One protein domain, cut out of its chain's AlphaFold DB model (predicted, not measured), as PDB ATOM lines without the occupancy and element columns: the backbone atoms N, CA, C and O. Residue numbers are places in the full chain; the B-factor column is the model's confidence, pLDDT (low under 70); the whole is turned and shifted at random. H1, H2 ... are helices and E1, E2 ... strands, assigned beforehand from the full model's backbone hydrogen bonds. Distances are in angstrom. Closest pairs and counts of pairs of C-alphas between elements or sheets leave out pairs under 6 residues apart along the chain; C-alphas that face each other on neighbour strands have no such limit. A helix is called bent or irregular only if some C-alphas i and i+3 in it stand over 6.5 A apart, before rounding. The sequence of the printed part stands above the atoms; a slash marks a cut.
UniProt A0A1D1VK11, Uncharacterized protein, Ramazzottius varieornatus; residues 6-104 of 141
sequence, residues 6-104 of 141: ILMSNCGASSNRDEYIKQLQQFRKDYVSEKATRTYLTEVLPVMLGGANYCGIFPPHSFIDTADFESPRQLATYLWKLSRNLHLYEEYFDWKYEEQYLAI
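What this domain is: This is residues 6 to 104 of the 141 residues of an uncharacterized protein of Ramazzottius varieornatus (UniProt A0A1D1VK11). A small parallel pair of strands, E1 and E2, sits in the middle, with H2 packed on it and H1 set out at one end; H3, H4 and H5 follow one another round the other end as an angular arm, with H3 and H4 meeting in a corner near their ends, and no helix touches another. Residues 64 to 65, in a long stretch with no named element, pair with residues 47 to 48 of E2, parallel, and residues 83 to 88 stick out at the corner between H3 and H4. The printed part has 99 residues, with five named helices and two named strands in the order E1 H1 H2 E2 H3 H4 H5, and is mostly helix. It is only just compact, close to loose, with a radius of gyration of the C-alphas of 14.7 A, and flat, spanning 42 by 37 by 20 A.

Where its parts are: Find C-alpha 6 at (253.632, 302.818, 257.220), where E1, residues 6 to 9, begins. Go on to H1, residues 16 to 27, which is 16.9 A long, and then to H2, residues 34 to 40. E2, residues 44 to 49, runs 15.5 A to C-alpha 49 at (261.361, 308.206, 261.915). Then come H3, residues 72 to 82, 15.0 A, and H4, residues 86 to 97, 17.5 A. H4 is irregular: C-alphas 92 and 95 are 7.2 A apart. H5, residues 99 to 102, ends at C-alpha 102 at (236.647, 310.402, 270.356).

How they stand to each other: Look first at E1 and E2, parallel with 22 degrees between their directions; N 8 and O 47 are 2.8 A apart and N 47 and O 6 are 2.9 A apart, both within hydrogen-bond range. With H1 and H2 between them they form a strand-helix-strand unit, two parallel neighbour strands joined through helices, and its crossover is right-handed. The closest C-alphas of H2 and E2 are those of Thr 39 and Pro 46, 6.7 A apart; those of H2 and E1 are of Ala 36 and Met 8, 6.9 A. H1 is apart from H2 and from E2. The closest C-alphas of E2 and H4 are those of Leu 45 and Tyr 92, 7.3 A. H3 and H4 are close but not clearly touching, about perpendicular at 86 degrees, with C-alphas 82 and 89 closest at 5.8 A. H4 and H5 are close but not clearly touching, with C-alphas 96 and 102 closest at 6.6 A. Each O i to N i+4 pair is within range in H1, H2 and H3; H4 has 2 of 8, beside 7 of 9 O i to N i+3 pairs, and H5 is too short for an O i to N i+4 pair.

The domain as a whole: The two C-alphas farthest apart are those of Asn 16 and His 87, 42.7 A. The printed part has no cut, and the link from E2 to H3, 22 residues, is long. The mean pLDDT of the printed part is 71.6; look for values under 70 in residues 7 to 42, 50 to 57 and 99 to 104 of this model.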
ATOM      1  N   ILE A   6     253.050 301.782 258.078       72.38
ATOM      2  CA  ILE A   6     253.632 302.818 257.220       72.38
ATOM      3  C   ILE A   6     254.850 303.434 257.898       72.38
ATOM      4  O   ILE A   6     254.782 303.928 259.023       72.38
ATOM      5  N   LEU A   7     255.984 303.393 257.198       67.81
ATOM      6  CA  LEU A   7     257.194 304.079 257.632       67.81
ATOM      7  C   LEU A   7     257.041 305.565 257.318       67.81
ATOM      8  O   LEU A   7     257.028 305.976 256.159       67.81
ATOM      9  N   MET A   8     256.936 306.374 258.362       65.06
ATOM     10  CA  MET A   8     256.853 307.819 258.258       65.06
ATOM     11  C   MET A   8     258.200 308.417 258.577       65.06
ATOM     12  O   MET A   8     258.509 308.788 259.704       65.06
ATOM     13  N   SER A   9     259.016 308.495 257.534       55.28
ATOM     14  CA  SER A   9     260.284 309.189 257.588       55.28
ATOM     15  C   SER A   9     260.154 310.600 257.056       55.28
ATOM     16  O   SER A   9     259.640 310.809 255.952       55.28
ATOM     17  N   ASN A  10     260.748 311.549 257.765       54.44
ATOM     18  CA  ASN A  10     261.131 312.811 257.158       54.44
ATOM     19  C   ASN A  10     262.502 312.653 256.470       54.44
ATOM     20  O   ASN A  10     263.489 313.263 256.872       54.44
ATOM     21  N   CYS A  11     262.605 311.725 255.514       45.78
ATOM     22  CA  CYS A  11     263.867 311.437 254.836       45.78
ATOM     23  C   CYS A  11     264.165 312.508 253.789       45.78
ATOM     24  O   CYS A  11     263.348 312.756 252.902       45.78
ATOM     25  N   GLY A  12     265.356 313.100 253.911       44.19
ATOM     26  CA  GLY A  12     265.888 314.073 252.975       44.19
ATOM     27  C   GLY A  12     266.209 313.438 251.626       44.19
ATOM     28  O   GLY A  12     267.084 312.575 251.526       44.19
ATOM     29  N   ALA A  13     265.478 313.854 250.600       39.00
ATOM     30  CA  ALA A  13     265.837 313.620 249.212       39.00
ATOM     31  C   ALA A  13     266.436 314.927 248.703       39.00
ATOM     32  O   ALA A  13     265.720 315.924 248.714       39.00
ATOM     33  N   SER A  14     267.700 314.908 248.253       40.72
ATOM     34  CA  SER A  14     268.500 316.081 247.862       40.72
ATOM     35  C   SER A  14     267.703 317.089 247.028       40.72
ATOM     36  O   SER A  14     267.644 317.020 245.801       40.72
ATOM     37  N   SER A  15     267.050 318.007 247.720       52.41
ATOM     38  CA  SER A  15     266.167 319.020 247.171       52.41
ATOM     39  C   SER A  15     266.146 320.178 248.158       52.41
ATOM     40  O   SER A  15     266.303 319.977 249.364       52.41
ATOM     41  N   ASN A  16     265.913 321.398 247.674       54.97
ATOM     42  CA  ASN A  16     265.824 322.590 248.530       54.97
ATOM     43  C   ASN A  16     264.716 322.477 249.602       54.97
ATOM     44  O   ASN A  16     264.709 323.214 250.587       54.97
ATOM     45  N   ARG A  17     263.802 321.509 249.446       53.47
ATOM     46  CA  ARG A  17     262.798 321.130 250.442       53.47
ATOM     47  C   ARG A  17     263.426 320.577 251.724       53.47
ATOM     48  O   ARG A  17     262.880 320.824 252.792       53.47
ATOM     49  N   ASP A  18     264.556 319.880 251.652       54.97
ATOM     50  CA  ASP A  18     265.215 319.297 252.827       54.97
ATOM     51  C   ASP A  18     265.770 320.372 253.755       54.97
ATOM     52  O   ASP A  18     265.674 320.256 254.974       54.97
ATOM     53  N   GLU A  19     266.352 321.425 253.184       59.72
ATOM     54  CA  GLU A  19     266.884 322.547 253.950       59.72
ATOM     55  C   GLU A  19     265.746 323.335 254.603       59.72
ATOM     56  O   GLU A  19     265.802 323.623 255.798       59.72
ATOM     57  N   TYR A  20     264.654 323.556 253.867       57.41
ATOM     58  CA  TYR A  20     263.428 324.146 254.398       57.41
ATOM     59  C   TYR A  20     262.820 323.309 255.533       57.41
ATOM     60  O   TYR A  20     262.494 323.827 256.598       57.41
ATOM     61  N   ILE A  21     262.720 321.994 255.349       55.12
ATOM     62  CA  ILE A  21     262.191 321.078 256.359       55.12
ATOM     63  C   ILE A  21     263.106 321.014 257.588       55.12
ATOM     64  O   ILE A  21     262.606 321.023 258.711       55.12
ATOM     65  N   LYS A  22     264.431 320.996 257.409       58.19
ATOM     66  CA  LYS A  22     265.391 321.068 258.520       58.19
ATOM     67  C   LYS A  22     265.240 322.368 259.303       58.19
ATOM     68  O   LYS A  22     265.208 322.331 260.530       58.19
ATOM     69  N   GLN A  23     265.093 323.500 258.615       58.50
ATOM     70  CA  GLN A  23     264.842 324.794 259.252       58.50
ATOM     71  C   GLN A  23     263.511 324.790 260.017       58.50
ATOM     72  O   GLN A  23     263.464 325.252 261.156       58.50
ATOM     73  N   LEU A  24     262.450 324.206 259.449       50.91
ATOM     74  CA  LEU A  24     261.167 324.046 260.135       50.91
ATOM     75  C   LEU A  24     261.282 323.166 261.381       50.91
ATOM     76  O   LEU A  24     260.756 323.547 262.416       50.91
ATOM     77  N   GLN A  25     261.994 322.039 261.322       57.06
ATOM     78  CA  GLN A  25     262.213 321.171 262.486       57.06
ATOM     79  C   GLN A  25     263.067 321.844 263.568       57.06
ATOM     80  O   GLN A  25     262.831 321.650 264.759       57.06
ATOM     81  N   GLN A  26     264.038 322.668 263.168       56.06
ATOM     82  CA  GLN A  26     264.855 323.456 264.088       56.06
ATOM     83  C   GLN A  26     264.034 324.550 264.793       56.06
ATOM     84  O   GLN A  26     264.234 324.793 265.983       56.06
ATOM     85  N   PHE A  27     263.103 325.192 264.080       48.62
ATOM     86  CA  PHE A  27     262.230 326.237 264.627       48.62
ATOM     87  C   PHE A  27     260.985 325.697 265.348       48.62
ATOM     88  O   PHE A  27     260.458 326.351 266.246       48.62
ATOM     89  N   ARG A  28     260.489 324.522 264.954       46.34
ATOM     90  CA  ARG A  28     259.260 323.892 265.447       46.34
ATOM     91  C   ARG A  28     259.571 322.438 265.788       46.34
ATOM     92  O   ARG A  28     259.441 321.544 264.957       46.34
ATOM     93  N   LYS A  29     259.954 322.214 267.046       46.22
ATOM     94  CA  LYS A  29     260.249 320.880 267.599       46.22
ATOM     95  C   LYS A  29     259.064 319.905 267.511       46.22
ATOM     96  O   LYS A  29     259.276 318.698 267.531       46.22
ATOM     97  N   ASP A  30     257.858 320.442 267.325       49.22
ATOM     98  CA  ASP A  30     256.595 319.702 267.230       49.22
ATOM     99  C   ASP A  30     256.098 319.568 265.778       49.22
ATOM    100  O   ASP A  30     254.911 319.365 265.525       49.22
ATOM    101  N   TYR A  31     256.980 319.752 264.788       47.84
ATOM    102  CA  TYR A  31     256.595 319.634 263.386       47.84
ATOM    103  C   TYR A  31     256.284 318.178 263.024       47.84
ATOM    104  O   TYR A  31     257.169 317.357 262.771       47.84
ATOM    105  N   VAL A  32     254.990 317.888 262.961       54.88
ATOM    106  CA  VAL A  32     254.417 316.638 262.478       54.88
ATOM    107  C   VAL A  32     253.831 316.885 261.090       54.88
ATOM    108  O   VAL A  32     253.034 317.798 260.891       54.88
ATOM    109  N   SER A  33     254.263 316.099 260.101       58.81
ATOM    110  CA  SER A  33     253.801 316.265 258.714       58.81
ATOM    111  C   SER A  33     252.370 315.747 258.517       58.81
ATOM    112  O   SER A  33     251.967 314.804 259.193       58.81
ATOM    113  N   GLU A  34     251.652 316.266 257.513       57.59
ATOM    114  CA  GLU A  34     250.312 315.807 257.084       57.59
ATOM    115  C   GLU A  34     250.212 314.276 256.919       57.59
ATOM    116  O   GLU A  34     249.177 313.676 257.200       57.59
ATOM    117  N   LYS A  35     251.313 313.624 256.517       56.72
ATOM    118  CA  LYS A  35     251.403 312.161 256.362       56.72
ATOM    119  C   LYS A  35     251.091 311.427 257.666       56.72
ATOM    120  O   LYS A  35     250.420 310.397 257.647       56.72
ATOM    121  N   ALA A  36     251.538 311.992 258.788       57.97
ATOM    122  CA  ALA A  36     251.270 311.451 260.107       57.97
ATOM    123  C   ALA A  36     249.790 311.559 260.449       57.97
ATOM    124  O   ALA A  36     249.163 310.541 260.708       57.97
ATOM    125  N   THR A  37     249.206 312.746 260.312       60.00
ATOM    126  CA  THR A  37     247.781 312.981 260.575       60.00
ATOM    127  C   THR A  37     246.871 312.106 259.703       60.00
ATOM    128  O   THR A  37     245.914 311.528 260.209       60.00
ATOM    129  N   ARG A  38     247.191 311.920 258.414       59.97
ATOM    130  CA  ARG A  38     246.399 311.073 257.499       59.97
ATOM    131  C   ARG A  38     246.428 309.593 257.858       59.97
ATOM    132  O   ARG A  38     245.443 308.902 257.636       59.97
ATOM    133  N   THR A  39     247.520 309.108 258.439       60.22
ATOM    134  CA  THR A  39     247.628 307.701 258.853       60.22
ATOM    135  C   THR A  39     246.684 307.388 260.018       60.22
ATOM    136  O   THR A  39     246.084 306.317 260.044       60.22
ATOM    137  N   TYR A  40     246.467 308.337 260.933       63.94
ATOM    138  CA  TYR A  40     245.553 308.159 262.071       63.94
ATOM    139  C   TYR A  40     244.082 308.015 261.649       63.94
ATOM    140  O   TYR A  40     243.309 307.357 262.347       63.94
ATOM    141  N   LEU A  41     243.719 308.539 260.473       62.94
ATOM    142  CA  LEU A  41     242.402 308.348 259.852       62.94
ATOM    143  C   LEU A  41     242.220 306.947 259.235       62.94
ATOM    144  O   LEU A  41     241.156 306.633 258.716       62.94
ATOM    145  N   THR A  42     243.245 306.092 259.286       66.69
ATOM    146  CA  THR A  42     243.235 304.740 258.708       66.69
ATOM    147  C   THR A  42     243.517 303.669 259.772       66.69
ATOM    148  O   THR A  42     243.849 303.972 260.921       66.69
ATOM    149  N   GLU A  43     243.377 302.391 259.410       73.38
ATOM    150  CA  GLU A  43     243.774 301.231 260.235       73.38
ATOM    151  C   GLU A  43     245.239 300.834 259.982       73.38
ATOM    152  O   GLU A  43     245.581 299.665 259.813       73.38
ATOM    153  N   VAL A  44     246.121 301.826 259.875       80.19
ATOM    154  CA  VAL A  44     247.544 301.623 259.595       80.19
ATOM    155  C   VAL A  44     248.345 302.125 260.783       80.19
ATOM    156  O   VAL A  44     248.119 303.234 261.254       80.19
ATOM    157  N   LEU A  45     249.305 301.323 261.246       85.19
ATOM    158  CA  LEU A  45     250.169 301.693 262.365       85.19
ATOM    159  C   LEU A  45     251.338 302.575 261.882       85.19
ATOM    160  O   LEU A  45     252.133 302.115 261.049       85.19
ATOM    161  N   PRO A  46     251.482 303.813 262.393       85.94
ATOM    162  CA  PRO A  46     252.651 304.647 262.150       85.94
ATOM    163  C   PRO A  46     253.946 304.055 262.710       85.94
ATOM    164  O   PRO A  46     254.015 303.721 263.892       85.94
ATOM    165  N   VAL A  47     255.012 304.052 261.911       87.25
ATOM    166  CA  VAL A  47     256.393 303.954 262.410       87.25
ATOM    167  C   VAL A  47     257.089 305.282 262.144       87.25
ATOM    168  O   VAL A  47     257.391 305.609 260.995       87.25
ATOM    169  N   MET A  48     257.309 306.061 263.197       81.69
ATOM    170  CA  MET A  48     257.840 307.417 263.137       81.69
ATOM    171  C   MET A  48     259.364 307.410 263.118       81.69
ATOM    172  O   MET A  48     260.019 306.952 264.052       81.69
ATOM    173  N   LEU A  49     259.932 307.963 262.049       75.50
ATOM    174  CA  LEU A  49     261.361 308.206 261.915       75.50
ATOM    175  C   LEU A  49     261.616 309.717 261.877       75.50
ATOM    176  O   LEU A  49     261.477 310.369 260.835       75.50
ATOM    177  N   GLY A  50     261.993 310.264 263.032       68.94
ATOM    178  CA  GLY A  50     262.349 311.667 263.230       68.94
ATOM    179  C   GLY A  50     262.705 311.961 264.691       68.94
ATOM    180  O   GLY A  50     262.542 311.111 265.552       68.94
ATOM    181  N   GLY A  51     263.242 313.150 264.971       64.00
ATOM    182  CA  GLY A  51     263.675 313.557 266.320       64.00
ATOM    183  C   GLY A  51     262.677 314.448 267.066       64.00
ATOM    184  O   GLY A  51     263.095 315.252 267.897       64.00
ATOM    185  N   ALA A  52     261.393 314.403 266.703       65.69
ATOM    186  CA  ALA A  52     260.355 315.221 267.331       65.69
ATOM    187  C   ALA A  52     259.807 314.539 268.593       65.69
ATOM    188  O   ALA A  52     259.842 313.318 268.710       65.69
ATOM    189  N   ASN A  53     259.268 315.318 269.534       69.12
ATOM    190  CA  ASN A  53     258.612 314.756 270.714       69.12
ATOM    191  C   ASN A  53     257.166 314.355 270.386       69.12
ATOM    192  O   ASN A  53     256.227 315.123 270.597       69.12
ATOM    193  N   TYR A  54     256.986 313.144 269.862       68.88
ATOM    194  CA  TYR A  54     255.678 312.637 269.441       68.88
ATOM    195  C   TYR A  54     254.699 312.405 270.602       68.88
ATOM    196  O   TYR A  54     253.491 312.492 270.399       68.88
ATOM    197  N   CYS A  55     255.199 312.185 271.824       68.00
ATOM    198  CA  CYS A  55     254.376 311.924 273.012       68.00
ATOM    199  C   CYS A  55     253.477 313.108 273.410       68.00
ATOM    200  O   CYS A  55     252.480 312.915 274.096       68.00
ATOM    201  N   GLY A  56     253.831 314.335 273.012       67.69
ATOM    202  CA  GLY A  56     253.007 315.527 273.251       67.69
ATOM    203  C   GLY A  56     251.976 315.805 272.155       67.69
ATOM    204  O   GLY A  56     251.200 316.747 272.281       67.69
ATOM    205  N   ILE A  57     252.000 315.030 271.067       67.88
ATOM    206  CA  ILE A  57     251.226 315.292 269.845       67.88
ATOM    207  C   ILE A  57     250.250 314.152 269.561       67.88
ATOM    208  O   ILE A  57     249.153 314.389 269.063       67.88
ATOM    209  N   PHE A  58     250.643 312.922 269.889       73.88
ATOM    210  CA  PHE A  58     249.866 311.722 269.637       73.88
ATOM    211  C   PHE A  58     249.486 311.011 270.937       73.88
ATOM    212  O   PHE A  58     250.240 311.094 271.911       73.88
ATOM    213  N   PRO A  59     248.354 310.283 270.949       81.88
ATOM    214  CA  PRO A  59     247.983 309.431 272.068       81.88
ATOM    215  C   PRO A  59     249.121 308.479 272.457       81.88
ATOM    216  O   PRO A  59     249.843 307.987 271.577       81.88
ATOM    217  N   PRO A  60     249.300 308.175 273.749       82.44
ATOM    218  CA  PRO A  60     250.251 307.149 274.151       82.44
ATOM    219  C   PRO A  60     249.904 305.819 273.468       82.44
ATOM    220  O   PRO A  60     248.739 305.512 273.240       82.44
ATOM    221  N   HIS A  61     250.928 305.038 273.122       87.88
ATOM    222  CA  HIS A  61     250.759 303.721 272.498       87.88
ATOM    223  C   HIS A  61     249.983 303.716 271.158       87.88
ATOM    224  O   HIS A  61     249.385 302.715 270.791       87.88
ATOM    225  N   SER A  62     250.019 304.806 270.382       85.62
ATOM    226  CA  SER A  62     249.355 304.895 269.062       85.62
ATOM    227  C   SER A  62     250.306 304.857 267.855       85.62
ATOM    228  O   SER A  62     249.882 304.804 266.700       85.62
ATOM    229  N   PHE A  63     251.615 304.863 268.108       86.69
ATOM    230  CA  PHE A  63     252.672 304.837 267.099       86.69
ATOM    231  C   PHE A  63     253.887 304.063 267.613       86.69
ATOM    232  O   PHE A  63     254.025 303.801 268.807       86.69
ATOM    233  N   ILE A  64     254.791 303.721 266.699       90.00
ATOM    234  CA  ILE A  64     256.114 303.179 267.015       90.00
ATOM    235  C   ILE A  64     257.143 304.272 266.741       90.00
ATOM    236  O   ILE A  64     257.284 304.685 265.589       90.00
ATOM    237  N   ASP A  65     257.874 304.729 267.755       87.50
ATOM    238  CA  ASP A  65     259.040 305.584 267.538       87.50
ATOM    239  C   ASP A  65     260.255 304.721 267.194       87.50
ATOM    240  O   ASP A  65     260.582 303.755 267.880       87.50
ATOM    241  N   THR A  66     260.947 305.056 266.113       86.12
ATOM    242  CA  THR A  66     262.212 304.390 265.779       86.12
ATOM    243  C   THR A  66     263.333 304.719 266.764       86.12
ATOM    244  O   THR A  66     264.260 303.919 266.882       86.12
ATOM    245  N   ALA A  67     263.244 305.843 267.486       85.19
ATOM    246  CA  ALA A  67     264.208 306.238 268.512       85.19
ATOM    247  C   ALA A  67     264.210 305.303 269.735       85.19
ATOM    248  O   ALA A  67     265.225 305.219 270.427       85.19
ATOM    249  N   ASP A  68     263.125 304.553 269.960       88.19
ATOM    250  CA  ASP A  68     263.009 303.574 271.051       88.19
ATOM    251  C   ASP A  68     263.819 302.286 270.797       88.19
ATOM    252  O   ASP A  68     263.941 301.435 271.679       88.19
ATOM    253  N   PHE A  69     264.381 302.115 269.594       89.06
ATOM    254  CA  PHE A  69     265.136 300.925 269.204       89.06
ATOM    255  C   PHE A  69     266.613 301.260 269.004       89.06
ATOM    256  O   PHE A  69     266.974 302.138 268.224       89.06
ATOM    257  N   GLU A  70     267.500 300.473 269.615       89.19
ATOM    258  CA  GLU A  70     268.953 300.695 269.523       89.19
ATOM    259  C   GLU A  70     269.504 300.449 268.109       89.19
ATOM    260  O   GLU A  70     270.609 300.875 267.768       89.19
ATOM    261  N   SER A  71     268.768 299.706 267.274       89.75
ATOM    262  CA  SER A  71     269.158 299.454 265.889       89.75
ATOM    263  C   SER A  71     267.965 299.153 264.975       89.75
ATOM    264  O   SER A  71     266.970 298.566 265.420       89.75
ATOM    265  N   PRO A  72     268.100 299.394 263.655       87.19
ATOM    266  CA  PRO A  72     267.099 298.988 262.666       87.19
ATOM    267  C   PRO A  72     266.773 297.486 262.704       87.19
ATOM    268  O   PRO A  72     265.666 297.074 262.365       87.19
ATOM    269  N   ARG A  73     267.723 296.648 263.140       88.69
ATOM    270  CA  ARG A  73     267.522 295.198 263.276       88.69
ATOM    271  C   ARG A  73     266.564 294.854 264.414       88.69
ATOM    272  O   ARG A  73     265.744 293.947 264.257       88.69
ATOM    273  N   GLN A  74     266.664 295.556 265.543       91.62
ATOM    274  CA  GLN A  74     265.729 295.387 266.655       91.62
ATOM    275  C   GLN A  74     264.325 295.836 266.243       91.62
ATOM    276  O   GLN A  74     263.380 295.075 266.435       91.62
ATOM    277  N   LEU A  75     264.209 296.983 265.563       91.12
ATOM    278  CA  LEU A  75     262.941 297.442 264.991       91.12
ATOM    279  C   LEU A  75     262.340 296.402 264.034       91.12
ATOM    280  O   LEU A  75     261.182 296.027 264.178       91.12
ATOM    281  N   ALA A  76     263.124 295.865 263.096       89.56
ATOM    282  CA  ALA A  76     262.645 294.836 262.170       89.56
ATOM    283  C   ALA A  76     262.177 293.560 262.895       89.56
ATOM    284  O   ALA A  76     261.158 292.972 262.536       89.56
ATOM    285  N   THR A  77     262.894 293.151 263.945       92.62
ATOM    286  CA  THR A  77     262.517 291.999 264.781       92.62
ATOM    287  C   THR A  77     261.204 292.262 265.518       92.62
ATOM    288  O   THR A  77     260.345 291.382 265.590       92.62
ATOM    289  N   TYR A  78     261.023 293.482 266.023       93.00
ATOM    290  CA  TYR A  78     259.792 293.908 266.672       93.00
ATOM    291  C   TYR A  78     258.608 293.926 265.701       93.00
ATOM    292  O   TYR A  78     257.584 293.306 265.979       93.00
ATOM    293  N   LEU A  79     258.772 294.530 264.521       90.38
ATOM    294  CA  LEU A  79     257.744 294.554 263.479       90.38
ATOM    295  C   LEU A  79     257.361 293.144 263.016       90.38
ATOM    296  O   LEU A  79     256.189 292.873 262.767       90.38
ATOM    297  N   TRP A  80     258.318 292.217 262.960       91.31
ATOM    298  CA  TRP A  80     258.041 290.813 262.656       91.31
ATOM    299  C   TRP A  80     257.266 290.097 263.771       91.31
ATOM    300  O   TRP A  80     256.377 289.289 263.499       91.31
ATOM    301  N   LYS A  81     257.564 290.389 265.043       92.50
ATOM    302  CA  LYS A  81     256.765 289.894 266.176       92.50
ATOM    303  C   LYS A  81     255.337 290.439 266.093       92.50
ATOM    304  O   LYS A  81     254.381 289.674 266.224       92.50
ATOM    305  N   LEU A  82     255.204 291.734 265.824       90.88
ATOM    306  CA  LEU A  82     253.932 292.436 265.701       90.88
ATOM    307  C   LEU A  82     253.088 291.891 264.545       90.88
ATOM    308  O   LEU A  82     251.909 291.598 264.709       90.88
ATOM    309  N   SER A  83     253.707 291.625 263.393       86.00
ATOM    310  CA  SER A  83     253.013 291.054 262.239       86.00
ATOM    311  C   SER A  83     252.471 289.646 262.494       86.00
ATOM    312  O   SER A  83     251.671 289.161 261.696       86.00
ATOM    313  N   ARG A  84     252.895 288.966 263.567       87.69
ATOM    314  CA  ARG A  84     252.462 287.610 263.938       87.69
ATOM    315  C   ARG A  84     251.523 287.569 265.141       87.69
ATOM    316  O   ARG A  84     250.853 286.554 265.317       87.69
ATOM    317  N   ASN A  85     251.449 288.634 265.933       91.69
ATOM    318  CA  ASN A  85     250.589 288.717 267.106       91.69
ATOM    319  C   ASN A  85     249.485 289.753 266.866       91.69
ATOM    320  O   ASN A  85     249.750 290.949 266.883       91.69
ATOM    321  N   LEU A  86     248.259 289.275 266.622       87.19
ATOM    322  CA  LEU A  86     247.117 290.152 266.350       87.19
ATOM    323  C   LEU A  86     246.801 291.052 267.541       87.19
ATOM    324  O   LEU A  86     246.629 292.244 267.349       87.19
ATOM    325  N   HIS A  87     246.788 290.476 268.740       89.81
ATOM    326  CA  HIS A  87     246.430 291.188 269.959       89.81
ATOM    327  C   HIS A  87     247.370 292.372 270.196       89.81
ATOM    328  O   HIS A  87     246.918 293.500 270.311       89.81
ATOM    329  N   LEU A  88     248.681 292.130 270.085       89.75
ATOM    330  CA  LEU A  88     249.695 293.180 270.214       89.75
ATOM    331  C   LEU A  88     249.563 294.274 269.140       89.75
ATOM    332  O   LEU A  88     249.959 295.406 269.371       89.75
ATOM    333  N   TYR A  89     249.074 293.938 267.943       87.69
ATOM    334  CA  TYR A  89     248.828 294.929 266.892       87.69
ATOM    335  C   TYR A  89     247.564 295.747 267.162       87.69
ATOM    336  O   TYR A  89     247.559 296.944 266.907       87.69
ATOM    337  N   GLU A  90     246.508 295.111 267.666       88.44
ATOM    338  CA  GLU A  90     245.236 295.762 267.991       88.44
ATOM    339  C   GLU A  90     245.359 296.701 269.195       88.44
ATOM    340  O   GLU A  90     244.769 297.775 269.156       88.44
ATOM    341  N   GLU A  91     246.207 296.371 270.179       90.25
ATOM    342  CA  GLU A  91     246.522 297.237 271.331       90.25
ATOM    343  C   GLU A  91     246.951 298.654 270.895       90.25
ATOM    344  O   GLU A  91     246.584 299.648 271.523       90.25
ATOM    345  N   TYR A  92     247.631 298.789 269.749       88.69
ATOM    346  CA  TYR A  92     248.025 300.093 269.198       88.69
ATOM    347  C   TYR A  92     246.863 300.973 268.708       88.69
ATOM    348  O   TYR A  92     247.076 302.123 268.314       88.69
ATOM    349  N   PHE A  93     245.640 300.449 268.682       87.31
ATOM    350  CA  PHE A  93     244.436 301.171 268.280       87.31
ATOM    351  C   PHE A  93     243.460 301.382 269.441       87.31
ATOM    352  O   PHE A  93     242.438 302.035 269.234       87.31
ATOM    353  N   ASP A  94     243.789 300.922 270.654       86.31
ATOM    354  CA  ASP A  94     242.922 301.052 271.832       86.31
ATOM    355  C   ASP A  94     242.611 302.516 272.172       86.31
ATOM    356  O   ASP A  94     241.494 302.846 272.574       86.31
ATOM    357  N   TRP A  95     243.557 303.421 271.898       82.50
ATOM    358  CA  TRP A  95     243.388 304.867 272.064       82.50
ATOM    359  C   TRP A  95     242.179 305.432 271.299       82.50
ATOM    360  O   TRP A  95     241.627 306.455 271.701       82.50
ATOM    361  N   LYS A  96     241.731 304.777 270.213       77.50
ATOM    362  CA  LYS A  96     240.548 305.201 269.444       77.50
ATOM    363  C   LYS A  96     239.249 305.054 270.233       77.50
ATOM    364  O   LYS A  96     238.256 305.671 269.865       77.50
ATOM    365  N   TYR A  97     239.242 304.241 271.286       79.56
ATOM    366  CA  TYR A  97     238.075 304.019 272.137       79.56
ATOM    367  C   TYR A  97     238.076 304.904 273.390       79.56
ATOM    368  O   TYR A  97     237.105 304.890 274.147       79.56
ATOM    369  N   GLU A  98     239.131 305.688 273.620       75.31
ATOM    370  CA  GLU A  98     239.195 306.615 274.746       75.31
ATOM    371  C   GLU A  98     238.401 307.897 274.448       75.31
ATOM    372  O   GLU A  98     238.634 308.580 273.450       75.31
ATOM    373  N   GLU A  99     237.489 308.278 275.351       65.62
ATOM    374  CA  GLU A  99     236.605 309.449 275.190       65.62
ATOM    375  C   GLU A  99     237.349 310.756 274.887       65.62
ATOM    376  O   GLU A  99     236.856 311.590 274.127       65.62
ATOM    377  N   GLN A 100     238.564 310.914 275.418       66.75
ATOM    378  CA  GLN A 100     239.409 312.088 275.189       66.75
ATOM    379  C   GLN A 100     239.896 312.240 273.736       66.75
ATOM    380  O   GLN A 100     240.260 313.345 273.338       66.75
ATOM    381  N   TYR A 101     239.875 311.162 272.944       62.81
ATOM    382  CA  TYR A 101     240.264 311.147 271.527       62.81
ATOM    383  C   TYR A 101     239.085 310.873 270.578       62.81
ATOM    384  O   TYR A 101     239.233 311.022 269.366       62.81
ATOM    385  N   LEU A 102     237.904 310.529 271.112       57.00
ATOM    386  CA  LEU A 102     236.647 310.402 270.356       57.00
ATOM    387  C   LEU A 102     236.058 311.761 269.951       57.00
ATOM    388  O   LEU A 102     235.315 311.859 268.973       57.00
ATOM    389  N   ALA A 103     236.384 312.821 270.691       48.75
ATOM    390  CA  ALA A 103     236.064 314.179 270.293       48.75
ATOM    391  C   ALA A 103     237.036 314.612 269.192       48.75
ATOM    392  O   ALA A 103     238.104 315.134 269.488       48.75
ATOM    393  N   ILE A 104     236.673 314.411 267.923       44.59
ATOM    394  CA  ILE A 104     237.307 315.130 266.810       44.59
ATOM    395  C   ILE A 104     237.091 316.627 267.080       44.59
ATOM    396  O   ILE A 104     235.948 317.090 266.977       44.59
TER     397      ILE A 104